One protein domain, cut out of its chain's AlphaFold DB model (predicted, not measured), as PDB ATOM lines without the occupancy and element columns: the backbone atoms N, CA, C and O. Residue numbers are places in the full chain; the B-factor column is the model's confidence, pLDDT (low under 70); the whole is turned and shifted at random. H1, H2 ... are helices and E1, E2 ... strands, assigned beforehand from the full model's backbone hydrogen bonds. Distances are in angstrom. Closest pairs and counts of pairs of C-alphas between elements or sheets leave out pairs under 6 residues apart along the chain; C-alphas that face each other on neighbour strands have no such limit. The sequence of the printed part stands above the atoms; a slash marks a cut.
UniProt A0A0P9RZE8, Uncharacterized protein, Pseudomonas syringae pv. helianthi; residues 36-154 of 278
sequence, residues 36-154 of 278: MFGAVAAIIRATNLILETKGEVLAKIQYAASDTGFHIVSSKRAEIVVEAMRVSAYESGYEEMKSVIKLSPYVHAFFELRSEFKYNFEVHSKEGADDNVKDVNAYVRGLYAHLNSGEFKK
ATOM      1  N   MET A  36     174.234 159.027 192.108       61.03
ATOM      2  CA  MET A  36     173.777 158.283 190.938       61.03
ATOM      3  C   MET A  36     172.251 158.278 190.755       61.03
ATOM      4  O   MET A  36     171.740 158.463 189.650       61.03
ATOM      5  N   PHE A  37     171.493 158.080 191.835       63.00
ATOM      6  CA  PHE A  37     170.043 157.897 191.736       63.00
ATOM      7  C   PHE A  37     169.297 159.161 191.337       63.00
ATOM      8  O   PHE A  37     168.366 159.086 190.536       63.00
ATOM      9  N   GLY A  38     169.674 160.324 191.863       67.62
ATOM     10  CA  GLY A  38     169.010 161.550 191.436       67.62
ATOM     11  C   GLY A  38     169.500 162.046 190.079       67.62
ATOM     12  O   GLY A  38     168.697 162.676 189.401       67.62
ATOM     13  N   ALA A  39     170.710 161.689 189.628       73.00
ATOM     14  CA  ALA A  39     171.122 161.886 188.239       73.00
ATOM     15  C   ALA A  39     170.230 161.058 187.300       73.00
ATOM     16  O   ALA A  39     169.610 161.602 186.388       73.00
ATOM     17  N   VAL A  40     170.046 159.764 187.595       76.38
ATOM     18  CA  VAL A  40     169.097 158.902 186.870       76.38
ATOM     19  C   VAL A  40     167.679 159.476 186.929       76.38
ATOM     20  O   VAL A  40     167.018 159.581 185.899       76.38
ATOM     21  N   ALA A  41     167.201 159.899 188.100       79.31
ATOM     22  CA  ALA A  41     165.861 160.462 188.238       79.31
ATOM     23  C   ALA A  41     165.696 161.780 187.463       79.31
ATOM     24  O   ALA A  41     164.649 161.998 186.855       79.31
ATOM     25  N   ALA A  42     166.714 162.645 187.451       83.94
ATOM     26  CA  ALA A  42     166.731 163.869 186.656       83.94
ATOM     27  C   ALA A  42     166.653 163.549 185.161       83.94
ATOM     28  O   ALA A  42     165.817 164.121 184.467       83.94
ATOM     29  N   ILE A  43     167.421 162.564 184.688       88.00
ATOM     30  CA  ILE A  43     167.392 162.101 183.295       88.00
ATOM     31  C   ILE A  43     166.024 161.519 182.925       88.00
ATOM     32  O   ILE A  43     165.474 161.844 181.872       88.00
ATOM     33  N   ILE A  44     165.423 160.693 183.784       88.56
ATOM     34  CA  ILE A  44     164.076 160.152 183.542       88.56
ATOM     35  C   ILE A  44     163.037 161.280 183.485       88.56
ATOM     36  O   ILE A  44     162.194 161.300 182.589       88.56
ATOM     37  N   ARG A  45     163.105 162.263 184.391       89.69
ATOM     38  CA  ARG A  45     162.218 163.437 184.344       89.69
ATOM     39  C   ARG A  45     162.421 164.256 183.070       89.69
ATOM     40  O   ARG A  45     161.437 164.621 182.429       89.69
ATOM     41  N   ALA A  46     163.669 164.503 182.679       92.88
ATOM     42  CA  ALA A  46     164.002 165.255 181.477       92.88
ATOM     43  C   ALA A  46     163.524 164.539 180.208       92.88
ATOM     44  O   ALA A  46     162.827 165.140 179.399       92.88
ATOM     45  N   THR A  47     163.815 163.245 180.053       93.81
ATOM     46  CA  THR A  47     163.375 162.449 178.891       93.81
ATOM     47  C   THR A  47     161.850 162.399 178.763       93.81
ATOM     48  O   THR A  47     161.332 162.581 177.660       93.81
ATOM     49  N   ASN A  48     161.117 162.250 179.872       94.12
ATOM     50  CA  ASN A  48     159.653 162.335 179.870       94.12
ATOM     51  C   ASN A  48     159.156 163.706 179.393       94.12
ATOM     52  O   ASN A  48     158.260 163.781 178.555       94.12
ATOM     53  N   LEU A  49     159.762 164.787 179.883       95.62
ATOM     54  CA  LEU A  49     159.386 166.143 179.492       95.62
ATOM     55  C   LEU A  49     159.728 166.443 178.022       95.62
ATOM     56  O   LEU A  49     158.961 167.104 177.321       95.62
ATOM     57  N   ILE A  50     160.850 165.926 177.523       96.69
ATOM     58  CA  ILE A  50     161.236 166.002 176.107       96.69
ATOM     59  C   ILE A  50     160.206 165.279 175.233       96.69
ATOM     60  O   ILE A  50     159.784 165.820 174.211       96.69
ATOM     61  N   LEU A  51     159.753 164.089 175.641       96.31
ATOM     62  CA  LEU A  51     158.693 163.352 174.946       96.31
ATOM     63  C   LEU A  51     157.363 164.115 174.945       96.31
ATOM     64  O   LEU A  51     156.741 164.244 173.890       96.31
ATOM     65  N   GLU A  52     156.953 164.650 176.097       97.06
ATOM     66  CA  GLU A  52     155.721 165.437 176.259       97.06
ATOM     67  C   GLU A  52     155.715 166.676 175.351       97.06
ATOM     68  O   GLU A  52     154.727 166.972 174.680       97.06
ATOM     69  N   THR A  53     156.841 167.386 175.299       97.06
ATOM     70  CA  THR A  53     157.004 168.637 174.539       97.06
ATOM     71  C   THR A  53     157.436 168.429 173.093       97.06
ATOM     72  O   THR A  53     157.657 169.403 172.376       97.06
ATOM     73  N   LYS A  54     157.564 167.174 172.649       97.44
ATOM     74  CA  LYS A  54     158.019 166.811 171.301       97.44
ATOM     75  C   LYS A  54     159.389 167.394 170.929       97.44
ATOM     76  O   LYS A  54     159.620 167.747 169.779       97.44
ATOM     77  N   GLY A  55     160.284 167.514 171.909       96.19
ATOM     78  CA  GLY A  55     161.621 168.079 171.722       96.19
ATOM     79  C   GLY A  55     161.692 169.610 171.715       96.19
ATOM     80  O   GLY A  55     162.767 170.154 171.500       96.19
ATOM     81  N   GLU A  56     160.595 170.324 171.990       97.25
ATOM     82  CA  GLU A  56     160.561 171.798 171.933       97.25
ATOM     83  C   GLU A  56     160.650 172.475 173.315       97.25
ATOM     84  O   GLU A  56     160.483 173.689 173.435       97.25
ATOM     85  N   VAL A  57     160.936 171.721 174.384       96.62
ATOM     86  CA  VAL A  57     161.064 172.257 175.757       96.62
ATOM     87  C   VAL A  57     162.102 173.381 175.879       96.62
ATOM     88  O   VAL A  57     161.904 174.299 176.675       96.62
ATOM     89  N   LEU A  58     163.171 173.346 175.077       95.31
ATOM     90  CA  LEU A  58     164.234 174.354 175.086       95.31
ATOM     91  C   LEU A  58     164.091 175.422 173.987       95.31
ATOM     92  O   LEU A  58     164.950 176.290 173.871       95.31
ATOM     93  N   ALA A  59     162.998 175.437 173.219       94.12
ATOM     94  CA  ALA A  59     162.868 176.314 172.049       94.12
ATOM     95  C   ALA A  59     162.917 177.821 172.370       94.12
ATOM     96  O   ALA A  59     163.155 178.640 171.486       94.12
ATOM     97  N   LYS A  60     162.657 178.193 173.630       93.25
ATOM     98  CA  LYS A  60     162.620 179.585 174.108       93.25
ATOM     99  C   LYS A  60     163.768 179.944 175.050       93.25
ATOM    100  O   LYS A  60     163.715 181.016 175.648       93.25
ATOM    101  N   ILE A  61     164.746 179.058 175.251       92.44
ATOM    102  CA  ILE A  61     165.895 179.418 176.085       92.44
ATOM    103  C   ILE A  61     166.683 180.540 175.420       92.44
ATOM    104  O   ILE A  61     166.735 180.646 174.194       92.44
ATOM    105  N   GLN A  62     167.306 181.358 176.250       90.38
ATOM    106  CA  GLN A  62     168.206 182.414 175.818       90.38
ATOM    107  C   GLN A  62     169.385 182.464 176.776       90.38
ATOM    108  O   GLN A  62     169.307 181.950 177.889       90.38
ATOM    109  N   TYR A  63     170.456 183.118 176.357       89.50
ATOM    110  CA  TYR A  63     171.518 183.509 177.267       89.50
ATOM    111  C   TYR A  63     171.383 184.984 177.623       89.50
ATOM    112  O   TYR A  63     171.116 185.817 176.756       89.50
ATOM    113  N   ALA A  64     171.602 185.304 178.894       87.62
ATOM    114  CA  ALA A  64     171.759 186.668 179.370       87.62
ATOM    115  C   ALA A  64     173.189 186.880 179.872       87.62
ATOM    116  O   ALA A  64     173.802 185.978 180.447       87.62
ATOM    117  N   ALA A  65     173.724 188.077 179.636       85.94
ATOM    118  CA  ALA A  65     175.026 188.468 180.158       85.94
ATOM    119  C   ALA A  65     174.961 188.653 181.685       85.94
ATOM    120  O   ALA A  65     173.964 189.143 182.219       85.94
ATOM    121  N   SER A  66     176.031 188.272 182.372       81.00
ATOM    122  CA  SER A  66     176.294 188.518 183.789       81.00
ATOM    123  C   SER A  66     177.747 188.958 183.981       81.00
ATOM    124  O   SER A  66     178.570 188.834 183.073       81.00
ATOM    125  N   ASP A  67     178.083 189.429 185.184       75.31
ATOM    126  CA  ASP A  67     179.435 189.902 185.527       75.31
ATOM    127  C   ASP A  67     180.526 188.829 185.337       75.31
ATOM    128  O   ASP A  67     181.702 189.144 185.175       75.31
ATOM    129  N   THR A  68     180.132 187.553 185.338       72.00
ATOM    130  CA  THR A  68     181.010 186.380 185.233       72.00
ATOM    131  C   THR A  68     180.906 185.633 183.897       72.00
ATOM    132  O   THR A  68     181.576 184.616 183.729       72.00
ATOM    133  N   GLY A  69     180.095 186.104 182.938       78.94
ATOM    134  CA  GLY A  69     179.934 185.459 181.628       78.94
ATOM    135  C   GLY A  69     178.501 185.485 181.101       78.94
ATOM    136  O   GLY A  69     177.823 186.508 181.159       78.94
ATOM    137  N   PHE A  70     178.041 184.363 180.549       81.94
ATOM    138  CA  PHE A  70     176.669 184.194 180.071       81.94
ATOM    139  C   PHE A  70     175.969 183.085 180.861       81.94
ATOM    140  O   PHE A  70     176.534 182.016 181.074       81.94
ATOM    141  N   HIS A  71     174.715 183.310 181.254       85.06
ATOM    142  CA  HIS A  71     173.889 182.303 181.924       85.06
ATOM    143  C   HIS A  71     172.605 182.032 181.144       85.06
ATOM    144  O   HIS A  71     172.067 182.918 180.477       85.06
ATOM    145  N   ILE A  72     172.101 180.800 181.236       87.44
ATOM    146  CA  ILE A  72     170.843 180.420 180.595       87.44
ATOM    147  C   ILE A  72     169.671 181.044 181.347       87.44
ATOM    148  O   ILE A  72     169.481 180.811 182.539       87.44
ATOM    149  N   VAL A  73     168.824 181.744 180.605       89.75
ATOM    150  CA  VAL A  73     167.483 182.143 181.012       89.75
ATOM    151  C   VAL A  73     166.501 181.134 180.432       89.75
ATOM    152  O   VAL A  73     166.403 180.946 179.216       89.75
ATOM    153  N   SER A  74     165.770 180.454 181.312       91.38
ATOM    154  CA  SER A  74     164.815 179.421 180.923       91.38
ATOM    155  C   SER A  74     163.577 179.434 181.821       91.38
ATOM    156  O   SER A  74     163.555 180.050 182.885       91.38
ATOM    157  N   SER A  75     162.504 178.779 181.379       93.69
ATOM    158  CA  SER A  75     161.347 178.538 182.249       93.69
ATOM    159  C   SER A  75     161.667 177.453 183.280       93.69
ATOM    160  O   SER A  75     162.454 176.559 182.987       93.69
ATOM    161  N   LYS A  76     160.944 177.418 184.407       91.25
ATOM    162  CA  LYS A  76     161.048 176.325 185.401       91.25
ATOM    163  C   LYS A  76     160.916 174.920 184.793       91.25
ATOM    164  O   LYS A  76     161.460 173.956 185.311       91.25
ATOM    165  N   ARG A  77     160.159 174.780 183.695       93.19
ATOM    166  CA  ARG A  77     160.039 173.504 182.969       93.19
ATOM    167  C   ARG A  77     161.305 173.186 182.176       93.19
ATOM    168  O   ARG A  77     161.766 172.056 182.209       93.19
ATOM    169  N   ALA A  78     161.854 174.169 181.471       93.19
ATOM    170  CA  ALA A  78     163.086 174.006 180.703       93.19
ATOM    171  C   ALA A  78     164.298 173.740 181.604       93.19
ATOM    172  O   ALA A  78     165.145 172.923 181.252       93.19
ATOM    173  N   GLU A  79     164.315 174.336 182.795       91.06
ATOM    174  CA  GLU A  79     165.329 174.111 183.825       91.06
ATOM    175  C   GLU A  79     165.478 172.624 184.179       91.06
ATOM    176  O   GLU A  79     166.592 172.131 184.237       91.06
ATOM    177  N   ILE A  80     164.385 171.848 184.257       90.06
ATOM    178  CA  ILE A  80     164.447 170.389 184.501       90.06
ATOM    179  C   ILE A  80     165.359 169.673 183.489       90.06
ATOM    180  O   ILE A  80     166.074 168.737 183.847       90.06
ATOM    181  N   VAL A  81     165.316 170.092 182.222       92.44
ATOM    182  CA  VAL A  81     166.117 169.495 181.146       92.44
ATOM    183  C   VAL A  81     167.535 170.048 181.158       92.44
ATOM    184  O   VAL A  81     168.473 169.268 181.033       92.44
ATOM    185  N   VAL A  82     167.700 171.360 181.357       89.38
ATOM    186  CA  VAL A  82     169.021 172.000 181.464       89.38
ATOM    187  C   VAL A  82     169.825 171.385 182.608       89.38
ATOM    188  O   VAL A  82     170.966 170.987 182.397       89.38
ATOM    189  N   GLU A  83     169.219 171.207 183.781       85.62
ATOM    190  CA  GLU A  83     169.868 170.582 184.932       85.62
ATOM    191  C   GLU A  83     170.230 169.118 184.638       85.62
ATOM    192  O   GLU A  83     171.354 168.699 184.880       85.62
ATOM    193  N   ALA A  84     169.352 168.329 184.011       86.88
ATOM    194  CA  ALA A  84     169.720 166.965 183.611       86.88
ATOM    195  C   ALA A  84     170.887 166.934 182.602       86.88
ATOM    196  O   ALA A  84     171.738 166.051 182.665       86.88
ATOM    197  N   MET A  85     170.951 167.905 181.687       85.81
ATOM    198  CA  MET A  85     172.043 168.053 180.717       85.81
ATOM    199  C   MET A  85     173.352 168.526 181.371       85.81
ATOM    200  O   MET A  85     174.436 168.267 180.846       85.81
ATOM    201  N   ARG A  86     173.293 169.197 182.524       80.88
ATOM    202  CA  ARG A  86     174.482 169.594 183.294       80.88
ATOM    203  C   ARG A  86     175.144 168.438 184.027       80.88
ATOM    204  O   ARG A  86     176.322 168.553 184.342       80.88
ATOM    205  N   VAL A  87     174.438 167.323 184.252       75.00
ATOM    206  CA  VAL A  87     175.034 166.086 184.785       75.00
ATOM    207  C   VAL A  87     176.187 165.701 183.869       75.00
ATOM    208  O   VAL A  87     175.944 165.253 182.751       75.00
ATOM    209  N   SER A  88     177.430 165.952 184.284       59.31
ATOM    210  CA  SER A  88     178.574 165.743 183.410       59.31
ATOM    211  C   SER A  88     178.705 164.253 183.138       59.31
ATOM    212  O   SER A  88     178.699 163.413 184.038       59.31
ATOM    213  N   ALA A  89     178.799 163.934 181.857       50.88
ATOM    214  CA  ALA A  89     179.174 162.615 181.400       50.88
ATOM    215  C   ALA A  89     180.703 162.489 181.410       50.88
ATOM    216  O   ALA A  89     181.251 161.981 180.440       50.88
ATOM    217  N   TYR A  90     181.411 162.993 182.437       50.53
ATOM    218  CA  TYR A  90     182.801 162.568 182.607       50.53
ATOM    219  C   TYR A  90     182.744 161.045 182.743       50.53
ATOM    220  O   TYR A  90     182.132 160.506 183.665       50.53
ATOM    221  N   GLU A  91     183.253 160.385 181.706       52.56
ATOM    222  CA  GLU A  91     182.835 159.065 181.226       52.56
ATOM    223  C   GLU A  91     182.976 157.962 182.282       52.56
ATOM    224  O   GLU A  91     182.290 156.946 182.207       52.56
ATOM    225  N   SER A  92     183.788 158.189 183.318       52.69
ATOM    226  CA  SER A  92     184.030 157.245 184.404       52.69
ATOM    227  C   SER A  92     182.751 156.813 185.122       52.69
ATOM    228  O   SER A  92     182.532 155.616 185.263       52.69
ATOM    229  N   GLY A  93     181.871 157.739 185.516       62.84
ATOM    230  CA  GLY A  93     180.696 157.392 186.329       62.84
ATOM    231  C   GLY A  93     179.608 156.629 185.563       62.84
ATOM    232  O   GLY A  93     178.982 155.715 186.102       62.84
ATOM    233  N   TYR A  94     179.374 156.970 184.291       71.50
ATOM    234  CA  TYR A  94     178.410 156.255 183.443       71.50
ATOM    235  C   TYR A  94     178.946 154.892 182.990       71.50
ATOM    236  O   TYR A  94     178.207 153.907 183.052       71.50
ATOM    237  N   GLU A  95     180.215 154.809 182.580       72.12
ATOM    238  CA  GLU A  95     180.815 153.541 182.148       72.12
ATOM    239  C   GLU A  95     180.986 152.563 183.317       72.12
ATOM    240  O   GLU A  95     180.654 151.381 183.185       72.12
ATOM    241  N   GLU A  96     181.376 153.051 184.499       66.38
ATOM    242  CA  GLU A  96     181.370 152.250 185.726       66.38
ATOM    243  C   GLU A  96     179.962 151.705 185.997       66.38
ATOM    244  O   GLU A  96     179.782 150.493 186.126       66.38
ATOM    245  N   MET A  97     178.936 152.562 185.962       66.38
ATOM    246  CA  MET A  97     177.541 152.174 186.193       66.38
ATOM    247  C   MET A  97     177.031 151.126 185.192       66.38
ATOM    248  O   MET A  97     176.360 150.163 185.575       66.38
ATOM    249  N   LYS A  98     177.359 151.298 183.910       68.94
ATOM    250  CA  LYS A  98     177.008 150.383 182.815       68.94
ATOM    251  C   LYS A  98     177.669 149.016 182.975       68.94
ATOM    252  O   LYS A  98     177.078 148.015 182.567       68.94
ATOM    253  N   SER A  99     178.851 148.955 183.589       65.06
ATOM    254  CA  SER A  99     179.571 147.697 183.820       65.06
ATOM    255  C   SER A  99     178.968 146.837 184.943       65.06
ATOM    256  O   SER A  99     179.115 145.614 184.929       65.06
ATOM    257  N   VAL A 100     178.234 147.451 185.878       58.78
ATOM    258  CA  VAL A 100     177.772 146.798 187.117       58.78
ATOM    259  C   VAL A 100     176.260 146.591 187.174       58.78
ATOM    260  O   VAL A 100     175.782 145.627 187.774       58.78
ATOM    261  N   ILE A 101     175.479 147.481 186.552       65.69
ATOM    262  CA  ILE A 101     174.015 147.479 186.618       65.69
ATOM    263  C   ILE A 101     173.427 147.586 185.213       65.69
ATOM    264  O   ILE A 101     173.862 148.358 184.363       65.69
ATOM    265  N   LYS A 102     172.340 146.846 184.981       71.75
ATOM    266  CA  LYS A 102     171.532 147.010 183.774       71.75
ATOM    267  C   LYS A 102     170.716 148.301 183.854       71.75
ATOM    268  O   LYS A 102     169.680 148.335 184.521       71.75
ATOM    269  N   LEU A 103     171.141 149.333 183.133       76.75
ATOM    270  CA  LEU A 103     170.455 150.623 183.127       76.75
ATOM    271  C   LEU A 103     169.199 150.648 182.256       76.75
ATOM    272  O   LEU A 103     168.957 149.807 181.382       76.75
ATOM    273  N   SER A 104     168.362 151.639 182.553       84.38
ATOM    274  CA  SER A 104     167.199 151.978 181.744       84.38
ATOM    275  C   SER A 104     167.651 152.437 180.350       84.38
ATOM    276  O   SER A 104     168.567 153.258 180.260       84.38
ATOM    277  N   PRO A 105     166.994 151.999 179.259       90.12
ATOM    278  CA  PRO A 105     167.295 152.469 177.909       90.12
ATOM    279  C   PRO A 105     167.223 153.991 177.770       90.12
ATOM    280  O   PRO A 105     167.967 154.551 176.982       90.12
ATOM    281  N   TYR A 106     166.381 154.666 178.561       90.75
ATOM    282  CA  TYR A 106     166.299 156.129 178.591       90.75
ATOM    283  C   TYR A 106     167.604 156.779 179.061       90.75
ATOM    284  O   TYR A 106     168.021 157.784 178.500       90.75
ATOM    285  N   VAL A 107     168.256 156.190 180.070       86.44
ATOM    286  CA  VAL A 107     169.539 156.677 180.596       86.44
ATOM    287  C   VAL A 107     170.642 156.445 179.569       86.44
ATOM    288  O   VAL A 107     171.398 157.364 179.281       86.44
ATOM    289  N   HIS A 108     170.671 155.259 178.952       87.25
ATOM    290  CA  HIS A 108     171.591 154.974 177.849       87.25
ATOM    291  C   HIS A 108     171.413 155.961 176.692       87.25
ATOM    292  O   HIS A 108     172.370 156.611 176.301       87.25
ATOM    293  N   ALA A 109     170.188 156.139 176.190       90.25
ATOM    294  CA  ALA A 109     169.915 157.063 175.091       90.25
ATOM    295  C   ALA A 109     170.340 158.501 175.420       90.25
ATOM    296  O   ALA A 109     170.867 159.192 174.555       90.25
ATOM    297  N   PHE A 110     170.138 158.945 176.665       89.12
ATOM    298  CA  PHE A 110     170.546 160.276 177.105       89.12
ATOM    299  C   PHE A 110     172.069 160.475 177.021       89.12
ATOM    300  O   PHE A 110     172.512 161.498 176.499       89.12
ATOM    301  N   PHE A 111     172.864 159.508 177.494       84.50
ATOM    302  CA  PHE A 111     174.330 159.601 177.499       84.50
ATOM    303  C   PHE A 111     174.974 159.293 176.148       84.50
ATOM    304  O   PHE A 111     175.831 160.053 175.710       84.50
ATOM    305  N   GLU A 112     174.550 158.232 175.463       82.69
ATOM    306  CA  GLU A 112     175.146 157.819 174.184       82.69
ATOM    307  C   GLU A 112     174.966 158.921 173.133       82.69
ATOM    308  O   GLU A 112     175.942 159.356 172.530       82.69
ATOM    309  N   LEU A 113     173.752 159.480 173.004       85.62
ATOM    310  CA  LEU A 113     173.530 160.598 172.084       85.62
ATOM    311  C   LEU A 113     174.312 161.834 172.488       85.62
ATOM    312  O   LEU A 113     174.725 162.581 171.618       85.62
ATOM    313  N   ARG A 114     174.544 162.078 173.782       80.75
ATOM    314  CA  ARG A 114     175.300 163.263 174.204       80.75
ATOM    315  C   ARG A 114     176.692 163.290 173.579       80.75
ATOM    316  O   ARG A 114     177.153 164.370 173.235       80.75
ATOM    317  N   SER A 115     177.332 162.136 173.391       74.31
ATOM    318  CA  SER A 115     178.645 162.060 172.735       74.31
ATOM    319  C   SER A 115     178.642 162.605 171.296       74.31
ATOM    320  O   SER A 115     179.667 163.086 170.812       74.31
ATOM    321  N   GLU A 116     177.481 162.609 170.634       78.81
ATOM    322  CA  GLU A 116     177.289 163.122 169.275       78.81
ATOM    323  C   GLU A 116     177.053 164.646 169.233       78.81
ATOM    324  O   GLU A 116     177.193 165.255 168.172       78.81
ATOM    325  N   PHE A 117     176.732 165.287 170.369       76.12
ATOM    326  CA  PHE A 117     176.419 166.720 170.453       76.12
ATOM    327  C   PHE A 117     177.381 167.449 171.397       76.12
ATOM    328  O   PHE A 117     177.390 167.234 172.607       76.12
ATOM    329  N   LYS A 118     178.160 168.384 170.853       68.06
ATOM    330  CA  LYS A 118     179.165 169.151 171.602       68.06
ATOM    331  C   LYS A 118     178.601 170.470 172.144       68.06
ATOM    332  O   LYS A 118     179.080 171.529 171.763       68.06
ATOM    333  N   TYR A 119     177.597 170.418 173.020       76.44
ATOM    334  CA  TYR A 119     177.151 171.621 173.737       76.44
ATOM    335  C   TYR A 119     177.982 171.849 175.013       76.44
ATOM    336  O   TYR A 119     178.327 170.894 175.714       76.44
ATOM    337  N   ASN A 120     178.269 173.113 175.338       75.19
ATOM    338  CA  ASN A 120     178.911 173.529 176.587       75.19
ATOM    339  C   ASN A 120     178.103 174.654 177.244       75.19
ATOM    340  O   ASN A 120     177.844 175.693 176.643       75.19
ATOM    341  N   PHE A 121     177.705 174.451 178.499       74.81
ATOM    342  CA  PHE A 121     176.955 175.461 179.240       74.81
ATOM    343  C   PHE A 121     177.806 176.656 179.673       74.81
ATOM    344  O   PHE A 121     177.236 177.726 179.897       74.81
ATOM    345  N   GLU A 122     179.130 176.501 179.743       76.56
ATOM    346  CA  GLU A 122     180.071 177.596 179.962       76.56
ATOM    347  C   GLU A 122     180.348 178.322 178.648       76.56
ATOM    348  O   GLU A 122     180.936 177.778 177.712       76.56
ATOM    349  N   VAL A 123     179.897 179.572 178.579       79.00
ATOM    350  CA  VAL A 123     179.999 180.400 177.384       79.00
ATOM    351  C   VAL A 123     180.585 181.761 177.746       79.00
ATOM    352  O   VAL A 123     180.128 182.420 178.681       79.00
ATOM    353  N   HIS A 124     181.573 182.205 176.964       82.44
ATOM    354  CA  HIS A 124     182.310 183.456 177.193       82.44
ATOM    355  C   HIS A 124     182.118 184.508 176.089       82.44
ATOM    356  O   HIS A 124     182.704 185.586 176.151       82.44
ATOM    357  N   SER A 125     181.298 184.225 175.073       84.31
ATOM    358  CA  SER A 125     180.991 185.160 173.987       84.31
ATOM    359  C   SER A 125     179.532 185.047 173.550       84.31
ATOM    360  O   SER A 125     178.899 184.005 173.707       84.31
ATOM    361  N   LYS A 126     178.993 186.121 172.963       83.25
ATOM    362  CA  LYS A 126     177.623 186.118 172.433       83.25
ATOM    363  C   LYS A 126     177.445 185.099 171.302       83.25
ATOM    364  O   LYS A 126     176.441 184.405 171.268       83.25
ATOM    365  N   GLU A 127     178.428 184.993 170.412       85.19
ATOM    366  CA  GLU A 127     178.423 184.010 169.322       85.19
ATOM    367  C   GLU A 127     178.390 182.578 169.865       85.19
ATOM    368  O   GLU A 127     177.524 181.798 169.481       85.19
ATOM    369  N   GLY A 128     179.229 182.273 170.863       84.81
ATOM    370  CA  GLY A 128     179.192 180.979 171.544       84.81
ATOM    371  C   GLY A 128     177.861 180.717 172.253       84.81
ATOM    372  O   GLY A 128     177.445 179.570 172.368       84.81
ATOM    373  N   ALA A 129     177.162 181.764 172.696       85.12
ATOM    374  CA  ALA A 129     175.865 181.631 173.350       85.12
ATOM    375  C   ALA A 129     174.775 181.255 172.345       85.12
ATOM    376  O   ALA A 129     173.998 180.333 172.591       85.12
ATOM    377  N   ASP A 130     174.752 181.940 171.201       85.31
ATOM    378  CA  ASP A 130     173.812 181.669 170.116       85.31
ATOM    379  C   ASP A 130     174.043 180.273 169.515       85.31
ATOM    380  O   ASP A 130     173.080 179.552 169.241       85.31
ATOM    381  N   ASP A 131     175.301 179.858 169.353       87.06
ATOM    382  CA  ASP A 131     175.640 178.514 168.884       87.06
ATOM    383  C   ASP A 131     175.278 177.443 169.913       87.06
ATOM    384  O   ASP A 131     174.611 176.467 169.566       87.06
ATOM    385  N   ASN A 132     175.554 177.671 171.201       87.50
ATOM    386  CA  ASN A 132     175.173 176.706 172.225       87.50
ATOM    387  C   ASN A 132     173.648 176.530 172.327       87.50
ATOM    388  O   ASN A 132     173.174 175.415 172.538       87.50
ATOM    389  N   VAL A 133     172.848 177.589 172.118       90.06
ATOM    390  CA  VAL A 133     171.376 177.471 172.034       90.06
ATOM    391  C   VAL A 133     170.957 176.550 170.888       90.06
ATOM    392  O   VAL A 133     170.022 175.758 171.059       90.06
ATOM    393  N   LYS A 134     171.624 176.628 169.731       90.19
ATOM    394  CA  LYS A 134     171.357 175.721 168.604       90.19
ATOM    395  C   LYS A 134     171.719 174.287 168.980       90.19
ATOM    396  O   LYS A 134     170.892 173.401 168.773       90.19
ATOM    397  N   ASP A 135     172.880 174.077 169.591       89.94
ATOM    398  CA  ASP A 135     173.395 172.745 169.923       89.94
ATOM    399  C   ASP A 135     172.551 172.028 170.980       89.94
ATOM    400  O   ASP A 135     172.179 170.866 170.794       89.94
ATOM    401  N   VAL A 136     172.152 172.711 172.061       91.12
ATOM    402  CA  VAL A 136     171.288 172.099 173.089       91.12
ATOM    403  C   VAL A 136     169.897 171.772 172.543       91.12
ATOM    404  O   VAL A 136     169.332 170.727 172.873       91.12
ATOM    405  N   ASN A 137     169.344 172.616 171.664       93.62
ATOM    406  CA  ASN A 137     168.077 172.320 170.995       93.62
ATOM    407  C   ASN A 137     168.222 171.161 169.998       93.62
ATOM    408  O   ASN A 137     167.319 170.330 169.894       93.62
ATOM    409  N   ALA A 138     169.345 171.076 169.281       93.44
ATOM    410  CA  ALA A 138     169.635 169.970 168.376       93.44
ATOM    411  C   ALA A 138     169.728 168.640 169.138       93.44
ATOM    412  O   ALA A 138     169.072 167.678 168.738       93.44
ATOM    413  N   TYR A 139     170.430 168.613 170.275       93.62
ATOM    414  CA  TYR A 139     170.491 167.444 171.157       93.62
ATOM    415  C   TYR A 139     169.097 167.012 171.622       93.62
ATOM    416  O   TYR A 139     168.723 165.851 171.472       93.62
ATOM    417  N   VAL A 140     168.288 167.942 172.141       95.19
ATOM    418  CA  VAL A 140     166.948 167.621 172.659       95.19
ATOM    419  C   VAL A 140     166.022 167.079 171.564       95.19
ATOM    420  O   VAL A 140     165.292 166.110 171.798       95.19
ATOM    421  N   ARG A 141     166.062 167.654 170.355       96.00
ATOM    422  CA  ARG A 141     165.294 167.143 169.206       96.00
ATOM    423  C   ARG A 141     165.816 165.792 168.718       96.00
ATOM    424  O   ARG A 141     165.009 164.914 168.411       96.00
ATOM    425  N   GLY A 142     167.134 165.604 168.686       95.06
ATOM    426  CA  GLY A 142     167.772 164.330 168.352       95.06
ATOM    427  C   GLY A 142     167.369 163.223 169.325       95.06
ATOM    428  O   GLY A 142     166.911 162.159 168.905       95.06
ATOM    429  N   LEU A 143     167.412 163.513 170.626       94.88
ATOM    430  CA  LEU A 143     166.949 162.613 171.676       94.88
ATOM    431  C   LEU A 143     165.458 162.300 171.527       94.88
ATOM    432  O   LEU A 143     165.082 161.131 171.548       94.88
ATOM    433  N   TYR A 144     164.601 163.296 171.288       97.12
ATOM    434  CA  TYR A 144     163.180 163.054 171.011       97.12
ATOM    435  C   TYR A 144     162.959 162.104 169.820       97.12
ATOM    436  O   TYR A 144     162.150 161.171 169.912       97.12
ATOM    437  N   ALA A 145     163.675 162.318 168.712       96.62
ATOM    438  CA  ALA A 145     163.587 161.474 167.525       96.62
ATOM    439  C   ALA A 145     164.051 160.039 167.820       96.62
ATOM    440  O   ALA A 145     163.346 159.079 167.492       96.62
ATOM    441  N   HIS A 146     165.180 159.886 168.515       95.44
ATOM    442  CA  HIS A 146     165.710 158.587 168.915       95.44
ATOM    443  C   HIS A 146     164.753 157.834 169.845       95.44
ATOM    444  O   HIS A 146     164.436 156.675 169.576       95.44
ATOM    445  N   LEU A 147     164.214 158.488 170.880       94.81
ATOM    446  CA  LEU A 147     163.243 157.888 171.807       94.81
ATOM    447  C   LEU A 147     161.948 157.445 171.096       94.81
ATOM    448  O   LEU A 147     161.247 156.541 171.557       94.81
ATOM    449  N   ASN A 148     161.622 158.043 169.946       96.19
ATOM    450  CA  ASN A 148     160.479 157.644 169.125       96.19
ATOM    451  C   ASN A 148     160.789 156.595 168.055       96.19
ATOM    452  O   ASN A 148     159.844 156.065 167.449       96.19
ATOM    453  N   SER A 149     162.061 156.259 167.853       96.62
ATOM    454  CA  SER A 149     162.497 155.271 166.873       96.62
ATOM    455  C   SER A 149     161.949 153.871 167.179       96.62
ATOM    456  O   SER A 149     161.660 153.498 168.322       96.62
ATOM    457  N   GLY A 150     161.799 153.058 166.129       97.12
ATOM    458  CA  GLY A 150     161.402 151.656 166.280       97.12
ATOM    459  C   GLY A 150     162.431 150.837 167.064       97.12
ATOM    460  O   GLY A 150     162.052 149.932 167.812       97.12
ATOM    461  N   GLU A 151     163.713 151.183 166.924       94.62
ATOM    462  CA  GLU A 151     164.828 150.558 167.631       94.62
ATOM    463  C   GLU A 151     164.757 150.817 169.136       94.62
ATOM    464  O   GLU A 151     164.704 149.861 169.916       94.62
ATOM    465  N   PHE A 152     164.632 152.080 169.550       94.31
ATOM    466  CA  PHE A 152     164.501 152.429 170.962       94.31
ATOM    467  C   PHE A 152     163.264 151.777 171.589       94.31
ATOM    468  O   PHE A 152     163.353 151.128 172.629       94.31
ATOM    469  N   LYS A 153     162.107 151.842 170.914       94.94
ATOM    470  CA  LYS A 153     160.874 151.181 171.382       94.94
ATOM    471  C   LYS A 153     161.045 149.668 171.535       94.94
ATOM    472  O   LYS A 153     160.406 149.050 172.383       94.94
ATOM    473  N   LYS A 154     161.890 149.032 170.719       94.81
ATOM    474  CA  LYS A 154     162.233 147.612 170.875       94.81
ATOM    475  C   LYS A 154     163.136 147.394 172.093       94.81
ATOM    476  O   LYS A 154     162.879 146.454 172.846       94.81
TER     477      LYS A 154
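This is residues 36 to 154 of the 278 residues of an uncharacterized protein of Pseudomonas syringae pv. helianthi (UniProt A0A0P9RZE8). One long helix, H5, runs along the domain, with the strand hairpin E1 E2 beside its residues 126 to 133 and the end of H1 packed on residues 140 to 147. H2 crosses H1, H4 packs on both H1 and H5, H3 lies off beside H4, and short H6 follows H5. The 119 printed residues, mostly helix by class, include six named helices and two named strands, in the order H1 E1 E2 H2 H3 H4 H5 H6, with one antiparallel sheet, E1 - E2. The whole is compact, with a radius of gyration of the C-alphas of 14.5 A and spans of 43 by 30 by 24 A.

E1, residues 62 to 66, and E2, residues 69 to 73, form an antiparallel hairpin; N 64 and O 71, 2.9 A apart, are within hydrogen-bond range. The closest C-alphas of E1 and H5, residues 126 to 148, are Tyr 63 and Ala 129, 6.1 A. Residues 140 to 147 of H5 touch residues 47 to 51 of H1, residues 36 to 52, about perpendicular at 83 degrees, closest at C-alphas Tyr 144 and Leu 51, 6.0 A. H1, the hub, touches H2, residues 76 to 86, at a steep tilt of 51 degrees, opposite ways, closest at C-alphas Ala 46 and Val 81, 4.7 A. With residues 40 to 47 alone, H1 touches H4, residues 105 to 114, closest at C-alphas Ile 43 and Val 107, 6.4 A. H4 and H5 touch as a helical hairpin at a shallow tilt of 33 degrees, only just short of steep, closest at C-alphas Leu 113 and Leu 143, 6.9 A. H3, residues 91 to 100, is close to H4 but not clearly touching, closest at C-alphas Tyr 94 and Phe 111, 7.9 A; so is H6, residues 150 to 154, to H5, at His 146 and Phe 152, 6.6 A. Every O i to N i+4 pair is within hydrogen-bond range in H1, H3, H4, H5 and H6; in H2, 5 of 7 are.

H1 begins at C-alpha 36 (173.777, 158.283, 190.938) and is 24.3 A long. H5 begins at C-alpha 126 (177.623, 186.118, 172.433) and is 33.4 A long. H6 ends at C-alpha 154 (162.233, 147.612, 170.875).

The C-alphas farthest apart, Asp 67 and Lys 154, are 47.9 A apart. The printed part has no cut, and the link from H4 to H5 is long. Residues 36 to 38, 88 to 93, 96 to 101 and 118 have pLDDT under 70.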